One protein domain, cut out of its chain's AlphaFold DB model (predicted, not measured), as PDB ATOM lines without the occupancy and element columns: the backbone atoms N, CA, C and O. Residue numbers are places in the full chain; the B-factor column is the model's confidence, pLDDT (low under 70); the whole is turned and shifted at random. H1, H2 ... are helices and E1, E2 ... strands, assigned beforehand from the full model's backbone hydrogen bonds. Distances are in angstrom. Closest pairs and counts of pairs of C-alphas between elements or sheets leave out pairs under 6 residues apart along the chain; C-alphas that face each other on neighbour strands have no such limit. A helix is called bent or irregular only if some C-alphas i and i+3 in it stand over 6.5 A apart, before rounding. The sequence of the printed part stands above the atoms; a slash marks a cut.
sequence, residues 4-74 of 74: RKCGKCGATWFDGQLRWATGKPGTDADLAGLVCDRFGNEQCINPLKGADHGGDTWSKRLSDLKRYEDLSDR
ATOM      1  N   ARG A   4     134.400 265.552 118.870       95.69
ATOM      2  CA  ARG A   4     135.817 265.668 119.228       95.69
ATOM      3  C   ARG A   4     136.126 264.680 120.334       95.69
ATOM      4  O   ARG A   4     135.526 264.744 121.403       95.69
ATOM      5  N   LYS A   5     137.070 263.773 120.098       97.12
ATOM      6  CA  LYS A   5     137.530 262.811 121.101       97.12
ATOM      7  C   LYS A   5     138.921 263.188 121.583       97.12
ATOM      8  O   LYS A   5     139.830 263.397 120.786       97.12
ATOM      9  N   CYS A   6     139.097 263.236 122.895       97.81
ATOM     10  CA  CYS A   6     140.401 263.429 123.503       97.81
ATOM     11  C   CYS A   6     141.252 262.167 123.333       97.81
ATOM     12  O   CYS A   6     140.897 261.106 123.850       97.81
ATOM     13  N   GLY A   7     142.406 262.292 122.673       96.12
ATOM     14  CA  GLY A   7     143.353 261.186 122.496       96.12
ATOM     15  C   GLY A   7     143.972 260.692 123.807       96.12
ATOM     16  O   GLY A   7     144.426 259.554 123.875       96.12
ATOM     17  N   LYS A   8     143.946 261.516 124.867       96.88
ATOM     18  CA  LYS A   8     144.561 261.177 126.155       96.88
ATOM     19  C   LYS A   8     143.604 260.585 127.188       96.88
ATOM     20  O   LYS A   8     143.893 259.527 127.736       96.88
ATOM     21  N   CYS A   9     142.497 261.265 127.495       97.00
ATOM     22  CA  CYS A   9     141.540 260.799 128.512       97.00
ATOM     23  C   CYS A   9     140.363 260.007 127.921       97.00
ATOM     24  O   CYS A   9     139.536 259.496 128.670       97.00
ATOM     25  N   GLY A  10     140.257 259.916 126.589       97.31
ATOM     26  CA  GLY A  10     139.208 259.162 125.898       97.31
ATOM     27  C   GLY A  10     137.815 259.797 125.935       97.31
ATOM     28  O   GLY A  10     136.904 259.272 125.296       97.31
ATOM     29  N   ALA A  11     137.642 260.911 126.651       98.12
ATOM     30  CA  ALA A  11     136.390 261.651 126.702       98.12
ATOM     31  C   ALA A  11     136.022 262.244 125.336       98.12
ATOM     32  O   ALA A  11     136.895 262.507 124.504       98.12
ATOM     33  N   THR A  12     134.726 262.427 125.101       97.81
ATOM     34  CA  THR A  12     134.185 262.852 123.807       97.81
ATOM     35  C   THR A  12     133.234 264.028 123.990       97.81
ATOM     36  O   THR A  12     132.385 263.991 124.872       97.81
ATOM     37  N   TRP A  13     133.348 265.043 123.140       97.31
ATOM     38  CA  TRP A  13     132.421 266.165 123.045       97.31
ATOM     39  C   TRP A  13     131.599 265.984 121.781       97.31
ATOM     40  O   TRP A  13     132.146 266.044 120.678       97.31
ATOM     41  N   PHE A  14     130.306 265.740 121.951       93.50
ATOM     42  CA  PHE A  14     129.353 265.565 120.862       93.50
ATOM     43  C   PHE A  14     128.367 266.726 120.889       93.50
ATOM     44  O   PHE A  14     127.666 266.895 121.886       93.50
ATOM     45  N   ASP A  15     128.368 267.552 119.839       90.19
ATOM     46  CA  ASP A  15     127.571 268.786 119.761       90.19
ATOM     47  C   ASP A  15     127.698 269.651 121.040       90.19
ATOM     48  O   ASP A  15     126.730 270.159 121.599       90.19
ATOM     49  N   GLY A  16     128.931 269.768 121.549       88.88
ATOM     50  CA  GLY A  16     129.264 270.533 122.758       88.88
ATOM     51  C   GLY A  16     129.003 269.815 124.087       88.88
ATOM     52  O   GLY A  16     129.517 270.255 125.112       88.88
ATOM     53  N   GLN A  17     128.288 268.687 124.100       94.88
ATOM     54  CA  GLN A  17     128.058 267.917 125.319       94.88
ATOM     55  C   GLN A  17     129.219 266.960 125.605       94.88
ATOM     56  O   GLN A  17     129.500 266.049 124.818       94.88
ATOM     57  N   LEU A  18     129.851 267.121 126.769       97.00
ATOM     58  CA  LEU A  18     130.866 266.193 127.250       97.00
ATOM     59  C   LEU A  18     130.256 264.841 127.646       97.00
ATOM     60  O   LEU A  18     129.293 264.750 128.415       97.00
ATOM     61  N   ARG A  19     130.915 263.771 127.202       97.56
ATOM     62  CA  ARG A  19     130.764 262.410 127.710       97.56
ATOM     63  C   ARG A  19     132.112 261.860 128.152       97.56
ATOM     64  O   ARG A  19     133.118 261.994 127.454       97.56
ATOM     65  N   TRP A  20     132.120 261.185 129.295       97.75
ATOM     66  CA  TRP A  20     133.261 260.403 129.764       97.75
ATOM     67  C   TRP A  20     133.650 259.339 128.729       97.75
ATOM     68  O   TRP A  20     132.849 258.967 127.872       97.75
ATOM     69  N   ALA A  21     134.843 258.756 128.864       96.94
ATOM     70  CA  ALA A  21     135.246 257.603 128.049       96.94
ATOM     71  C   ALA A  21     134.263 256.412 128.153       96.94
ATOM     72  O   ALA A  21     134.192 255.586 127.251       96.94
ATOM     73  N   THR A  22     133.473 256.350 129.232       96.62
ATOM     74  CA  THR A  22     132.409 255.359 129.463       96.62
ATOM     75  C   THR A  22     131.080 255.692 128.770       96.62
ATOM     76  O   THR A  22     130.116 254.943 128.909       96.62
ATOM     77  N   GLY A  23     130.978 256.827 128.071       94.75
ATOM     78  CA  GLY A  23     129.767 257.286 127.379       94.75
ATOM     79  C   GLY A  23     128.748 258.019 128.260       94.75
ATOM     80  O   GLY A  23     127.797 258.614 127.738       94.75
ATOM     81  N   LYS A  24     128.937 258.032 129.586       97.00
ATOM     82  CA  LYS A  24     128.081 258.791 130.511       97.00
ATOM     83  C   LYS A  24     128.291 260.304 130.335       97.00
ATOM     84  O   LYS A  24     129.415 260.703 130.034       97.00
ATOM     85  N   PRO A  25     127.265 261.151 130.531       97.12
ATOM     86  CA  PRO A  25     127.436 262.606 130.556       97.12
ATOM     87  C   PRO A  25     128.384 263.055 131.677       97.12
ATOM     88  O   PRO A  25     128.459 262.407 132.723       97.12
ATOM     89  N   GLY A  26     129.090 264.163 131.469       96.56
ATOM     90  CA  GLY A  26     129.965 264.780 132.468       96.56
ATOM     91  C   GLY A  26     130.111 266.282 132.257       96.56
ATOM     92  O   GLY A  26     129.516 266.835 131.332       96.56
ATOM     93  N   THR A  27     130.926 266.928 133.089       97.69
ATOM     94  CA  THR A  27     131.324 268.333 132.921       97.69
ATOM     95  C   THR A  27     132.831 268.451 132.698       97.69
ATOM     96  O   THR A  27     133.602 267.614 133.178       97.69
ATOM     97  N   ASP A  28     133.262 269.483 131.970       97.88
ATOM     98  CA  ASP A  28     134.688 269.720 131.700       97.88
ATOM     99  C   ASP A  28     135.484 269.888 133.005       97.88
ATOM    100  O   ASP A  28     136.616 269.412 133.105       97.88
ATOM    101  N   ALA A  29     134.862 270.503 134.018       98.31
ATOM    102  CA  ALA A  29     135.464 270.772 135.318       98.31
ATOM    103  C   ALA A  29     135.661 269.491 136.143       98.31
ATOM    104  O   ALA A  29     136.737 269.282 136.696       98.31
ATOM    105  N   ASP A  30     134.668 268.598 136.188       98.25
ATOM    106  CA  ASP A  30     134.821 267.311 136.885       98.25
ATOM    107  C   ASP A  30     135.847 266.421 136.177       98.25
ATOM    108  O   ASP A  30     136.639 265.726 136.813       98.25
ATOM    109  N   LEU A  31     135.846 266.430 134.841       98.44
ATOM    110  CA  LEU A  31     136.811 265.670 134.059       98.44
ATOM    111  C   LEU A  31     138.241 266.194 134.265       98.44
ATOM    112  O   LEU A  31     139.176 265.387 134.297       98.44
ATOM    113  N   ALA A  32     138.411 267.510 134.417       98.44
ATOM    114  CA  ALA A  32     139.693 268.119 134.752       98.44
ATOM    115  C   ALA A  32     140.198 267.610 136.109       98.44
ATOM    116  O   ALA A  32     141.197 266.881 136.149       98.44
ATOM    117  N   GLY A  33     139.417 267.831 137.166       98.31
ATOM    118  CA  GLY A  33     139.823 267.531 138.539       98.31
ATOM    119  C   GLY A  33     139.928 266.046 138.894       98.31
ATOM    120  O   GLY A  33     140.715 265.665 139.769       98.31
ATOM    121  N   LEU A  34     139.158 265.174 138.237       98.12
ATOM    122  CA  LEU A  34     139.184 263.732 138.511       98.12
ATOM    123  C   LEU A  34     140.161 262.962 137.619       98.12
ATOM    124  O   LEU A  34     140.571 261.857 137.995       98.12
ATOM    125  N   VAL A  35     140.529 263.510 136.453       97.88
ATOM    126  CA  VAL A  35     141.343 262.802 135.453       97.88
ATOM    127  C   VAL A  35     142.419 263.685 134.820       97.88
ATOM    128  O   VAL A  35     143.599 263.330 134.890       97.88
ATOM    129  N   CYS A  36     142.055 264.777 134.138       98.31
ATOM    130  CA  CYS A  36     142.987 265.457 133.231       98.31
ATOM    131  C   CYS A  36     144.145 266.156 133.942       98.31
ATOM    132  O   CYS A  36     145.246 266.126 133.399       98.31
ATOM    133  N   ASP A  37     143.947 266.722 135.128       97.88
ATOM    134  CA  ASP A  37     145.015 267.458 135.819       97.88
ATOM    135  C   ASP A  37     146.183 266.553 136.202       97.88
ATOM    136  O   ASP A  37     147.345 266.940 136.112       97.88
ATOM    137  N   ARG A  38     145.878 265.307 136.583       96.38
ATOM    138  CA  ARG A  38     146.889 264.336 137.012       96.38
ATOM    139  C   ARG A  38     147.427 263.478 135.872       96.38
ATOM    140  O   ARG A  38     148.588 263.081 135.906       96.38
ATOM    141  N   PHE A  39     146.582 263.134 134.900       96.69
ATOM    142  CA  PHE A  39     146.912 262.135 133.876       96.69
ATOM    143  C   PHE A  39     146.901 262.685 132.450       96.69
ATOM    144  O   PHE A  39     147.214 261.952 131.511       96.69
ATOM    145  N   GLY A  40     146.521 263.943 132.250       96.25
ATOM    146  CA  GLY A  40     146.585 264.605 130.955       96.25
ATOM    147  C   GLY A  40     148.024 264.883 130.515       96.25
ATOM    148  O   GLY A  40     148.952 264.930 131.313       96.25
ATOM    149  N   ASN A  41     148.208 265.070 129.212       95.88
ATOM    150  CA  ASN A  41     149.443 265.568 128.603       95.88
ATOM    151  C   ASN A  41     149.075 266.567 127.492       95.88
ATOM    152  O   ASN A  41     147.928 267.018 127.426       95.88
ATOM    153  N   GLU A  42     150.013 266.909 126.613       96.06
ATOM    154  CA  GLU A  42     149.803 267.838 125.489       96.06
ATOM    155  C   GLU A  42     148.671 267.412 124.534       96.06
ATOM    156  O   GLU A  42     148.036 268.258 123.919       96.06
ATOM    157  N   GLN A  43     148.338 266.117 124.470       96.50
ATOM    158  CA  GLN A  43     147.243 265.597 123.638       96.50
ATOM    159  C   GLN A  43     145.865 265.713 124.312       96.50
ATOM    160  O   GLN A  43     144.841 265.349 123.726       96.50
ATOM    161  N   CYS A  44     145.816 266.147 125.573       97.88
ATOM    162  CA  CYS A  44     144.561 266.327 126.283       97.88
ATOM    163  C   CYS A  44     143.908 267.656 125.897       97.88
ATOM    164  O   CYS A  44     144.453 268.716 126.200       97.88
ATOM    165  N   ILE A  45     142.724 267.558 125.284       97.62
ATOM    166  CA  ILE A  45     141.954 268.682 124.731       97.62
ATOM    167  C   ILE A  45     140.917 269.272 125.697       97.62
ATOM    168  O   ILE A  45     140.125 270.112 125.285       97.62
ATOM    169  N   ASN A  46     140.868 268.809 126.952       97.81
ATOM    170  CA  ASN A  46     139.974 269.411 127.940       97.81
ATOM    171  C   ASN A  46     140.447 270.854 128.212       97.81
ATOM    172  O   ASN A  46     141.584 271.010 128.671       97.81
ATOM    173  N   PRO A  47     139.618 271.885 127.960       96.06
ATOM    174  CA  PRO A  47     140.020 273.281 128.134       96.06
ATOM    175  C   PRO A  47     140.341 273.654 129.588       96.06
ATOM    176  O   PRO A  47     141.048 274.630 129.807       96.06
ATOM    177  N   LEU A  48     139.852 272.891 130.572       97.94
ATOM    178  CA  LEU A  48     140.059 273.168 131.997       97.94
ATOM    179  C   LEU A  48     141.228 272.392 132.622       97.94
ATOM    180  O   LEU A  48     141.465 272.520 133.817       97.94
ATOM    181  N   LYS A  49     141.978 271.603 131.840       97.50
ATOM    182  CA  LYS A  49     143.148 270.871 132.353       97.50
ATOM    183  C   LYS A  49     144.201 271.845 132.892       97.50
ATOM    184  O   LYS A  49     144.788 272.596 132.114       97.50
ATOM    185  N   GLY A  50     144.513 271.740 134.179       95.44
ATOM    186  CA  GLY A  50     145.516 272.563 134.855       95.44
ATOM    187  C   GLY A  50     145.080 274.008 135.102       95.44
ATOM    188  O   GLY A  50     145.925 274.833 135.441       95.44
ATOM    189  N   ALA A  51     143.795 274.320 134.914       96.31
ATOM    190  CA  ALA A  51     143.206 275.610 135.247       96.31
ATOM    191  C   ALA A  51     142.351 275.493 136.514       96.31
ATOM    192  O   ALA A  51     141.821 274.425 136.817       96.31
ATOM    193  N   ASP A  52     142.163 276.607 137.221       96.19
ATOM    194  CA  ASP A  52     141.227 276.649 138.342       96.19
ATOM    195  C   ASP A  52     139.798 276.381 137.854       96.19
ATOM    196  O   ASP A  52     139.309 276.997 136.901       96.19
ATOM    197  N   HIS A  53     139.108 275.459 138.520       96.69
ATOM    198  CA  HIS A  53     137.758 275.054 138.156       96.69
ATOM    199  C   HIS A  53     136.933 274.639 139.383       96.69
ATOM    200  O   HIS A  53     137.456 274.132 140.373       96.69
ATOM    201  N   GLY A  54     135.608 274.787 139.300       95.75
ATOM    202  CA  GLY A  54     134.676 274.443 140.388       95.75
ATOM    203  C   GLY A  54     134.220 272.977 140.441       95.75
ATOM    204  O   GLY A  54     133.290 272.666 141.184       95.75
ATOM    205  N   GLY A  55     134.808 272.095 139.628       96.50
ATOM    206  CA  GLY A  55     134.436 270.678 139.546       96.50
ATOM    207  C   GLY A  55     134.889 269.837 140.741       96.50
ATOM    208  O   GLY A  55     135.596 270.295 141.642       96.50
ATOM    209  N   ASP A  56     134.490 268.572 140.741       97.81
ATOM    210  CA  ASP A  56     134.981 267.577 141.684       97.81
ATOM    211  C   ASP A  56     136.477 267.291 141.493       97.81
ATOM    212  O   ASP A  56     136.992 267.183 140.383       97.81
ATOM    213  N   THR A  57     137.171 267.087 142.611       97.56
ATOM    214  CA  THR A  57     138.574 266.664 142.649       97.56
ATOM    215  C   THR A  57     138.741 265.509 143.627       97.56
ATOM    216  O   THR A  57     137.926 265.313 144.534       97.56
ATOM    217  N   TRP A  58     139.830 264.750 143.492       96.81
ATOM    218  CA  TRP A  58     140.173 263.719 144.478       96.81
ATOM    219  C   TRP A  58     140.404 264.303 145.877       96.81
ATOM    220  O   TRP A  58     139.980 263.697 146.858       96.81
ATOM    221  N   SER A  59     141.005 265.493 145.971       96.19
ATOM    222  CA  SER A  59     141.211 266.194 147.246       96.19
ATOM    223  C   SER A  59     139.886 266.546 147.919       96.19
ATOM    224  O   SER A  59     139.706 266.239 149.094       96.19
ATOM    225  N   LYS A  60     138.928 267.110 147.167       96.56
ATOM    226  CA  LYS A  60     137.583 267.420 147.671       96.56
ATOM    227  C   LYS A  60     136.873 266.160 148.170       96.56
ATOM    228  O   LYS A  60     136.384 266.143 149.293       96.56
ATOM    229  N   ARG A  61     136.900 265.077 147.383       97.62
ATOM    230  CA  ARG A  61     136.291 263.792 147.768       97.62
ATOM    231  C   ARG A  61     136.921 263.190 149.022       97.62
ATOM    232  O   ARG A  61     136.203 262.649 149.855       97.62
ATOM    233  N   LEU A  62     138.240 263.296 149.181       97.62
ATOM    234  CA  LEU A  62     138.921 262.849 150.395       97.62
ATOM    235  C   LEU A  62     138.519 263.693 151.614       97.62
ATOM    236  O   LEU A  62     138.291 263.135 152.685       97.62
ATOM    237  N   SER A  63     138.418 265.014 151.461       97.38
ATOM    238  CA  SER A  63     137.928 265.902 152.522       97.38
ATOM    239  C   SER A  63     136.492 265.574 152.926       97.38
ATOM    240  O   SER A  63     136.192 265.535 154.116       97.38
ATOM    241  N   ASP A  64     135.623 265.286 151.956       96.69
ATOM    242  CA  ASP A  64     134.251 264.861 152.229       96.69
ATOM    243  C   ASP A  64     134.201 263.532 152.986       96.69
ATOM    244  O   ASP A  64     133.478 263.438 153.974       96.69
ATOM    245  N   LEU A  65     135.000 262.534 152.588       97.12
ATOM    246  CA  LEU A  65     135.084 261.249 153.293       97.12
ATOM    247  C   LEU A  65     135.473 261.419 154.767       97.12
ATOM    248  O   LEU A  65     134.787 260.881 155.629       97.12
ATOM    249  N   LYS A  66     136.506 262.219 155.058       97.31
ATOM    250  CA  LYS A  66     136.925 262.515 156.441       97.31
ATOM    251  C   LYS A  66     135.824 263.206 157.239       97.31
ATOM    252  O   LYS A  66     135.555 262.846 158.375       97.31
ATOM    253  N   ARG A  67     135.132 264.168 156.621       96.88
ATOM    254  CA  ARG A  67     133.994 264.844 157.254       96.88
ATOM    255  C   ARG A  67     132.861 263.866 157.572       96.88
ATOM    256  O   ARG A  67     132.184 264.052 158.575       96.88
ATOM    257  N   TYR A  68     132.604 262.877 156.716       96.00
ATOM    258  CA  TYR A  68     131.591 261.857 156.992       96.00
ATOM    259  C   TYR A  68     131.998 260.933 158.143       96.00
ATOM    260  O   TYR A  68     131.143 260.635 158.968       96.00
ATOM    261  N   GLU A  69     133.270 260.544 158.225       96.06
ATOM    262  CA  GLU A  69     133.832 259.772 159.346       96.06
ATOM    263  C   GLU A  69     133.677 260.532 160.678       96.06
ATOM    264  O   GLU A  69     133.069 260.030 161.621       96.06
ATOM    265  N   ASP A  70     134.054 261.816 160.705       94.94
ATOM    266  CA  ASP A  70     133.887 262.684 161.882       94.94
ATOM    267  C   ASP A  70     132.424 262.852 162.327       94.94
ATOM    268  O   ASP A  70     132.160 263.220 163.474       94.94
ATOM    269  N   LEU A  71     131.468 262.692 161.406       93.88
ATOM    270  CA  LEU A  71     130.034 262.782 161.685       93.88
ATOM    271  C   LEU A  71     129.438 261.439 162.110       93.88
ATOM    272  O   LEU A  71     128.454 261.453 162.840       93.88
ATOM    273  N   SER A  72     129.985 260.310 161.648       89.81
ATOM    274  CA  SER A  72     129.516 258.980 162.052       89.81
ATOM    275  C   SER A  72     129.958 258.591 163.460       89.81
ATOM    276  O   SER A  72     129.295 257.773 164.088       89.81
ATOM    277  N   ASP A  73     131.044 259.191 163.948       84.06
ATOM    278  CA  ASP A  73     131.595 258.943 165.285       84.06
ATOM    279  C   ASP A  73     130.951 259.812 166.389       84.06
ATOM    280  O   ASP A  73     131.383 259.776 167.544       84.06
ATOM    281  N   ARG A  74     129.930 260.610 166.045       72.69
ATOM    282  CA  ARG A  74     129.172 261.489 166.954       72.69
ATOM    283  C   ARG A  74     127.782 260.938 167.237       72.69
ATOM    284  O   ARG A  74     127.334 261.122 168.390       72.69
TER     285      ARG A  74
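This is residues 4 to 74 of the 74 residues of an uncharacterized protein of Euryarchaeota archaeon (UniProt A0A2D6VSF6). A small compact head of loops, with a two-strand hairpin and the helix H1 in it, bears one long helical arm, H2, whose residues 62 to 72 stick out together with the last two residues, 73 and 74. In the head the short strands E1 and E2 form a narrow antiparallel sheet, and the unnamed stretch of residues 40 to 57 runs from H1 to the arm. The printed part has 71 residues, with two named strands and two named helices in the order E1, E2, H1, H2; the class is mostly helix, with under half of the residues, 33, in named elements. The whole is loose, with a radius of gyration of the C-alphas of 14.3 A, and spans 48 by 23 by 17 A, the arm making the length.

The printed part begins at Arg 4. E1 is residues 12 to 14, starting at C-alpha 12 at (134.185, 262.852, 123.807). E2 is residues 17 to 19. H1 is residues 28 to 39, 14.5 A from first to last C-alpha, starting at C-alpha 28 at (134.688, 269.720, 131.700). It is irregular: C-alphas 34 and 37 are 7.4 A apart. H2 is residues 58 to 72, 21.1 A long, and ends with C-alpha 72 at (129.516, 258.980, 162.052).

E1 and E2 are a hairpin, antiparallel, with 148 degrees between their directions. N 12 and O 19 are within hydrogen-bond range at 2.9 A, and so are N 19 and O 12 at 2.8 A. The C-alphas of Trp 13 and Leu 18 face each other at 4.5 A. Residues 4 to 5 form a short antiparallel pairing with residues 12 to 13 of E1. The closest C-alphas of E2 and H1 are those of Leu 18 and Asp 28, 6.8 A apart. E1 and H1 are apart. H1 and H2 are close but not clearly touching; their closest C-alphas are those of Leu 34 and Trp 58, 6.0 A apart. Their lines stand about perpendicular, at 75 degrees. H2 is apart from E1 and from E2. In H2 every O i to N i+4 pair is within hydrogen-bond range; in H1, 6 of 8 are.

The two C-alphas farthest apart are those of Arg 4 and Arg 74, 48.4 A. Residues 62 to 74 stand free; the other 58 residues span 29 by 23 by 17 A, with a radius of gyration of 10.3 A. The link from H1 to H2 is long, 18 residues; that from E2 to H1 is short and that from E1 to E2 tight. The printed part has no cut and ends at the chain's last residue, 74. The model's mean pLDDT over the printed part is 96.1, and no printed residue is under 70.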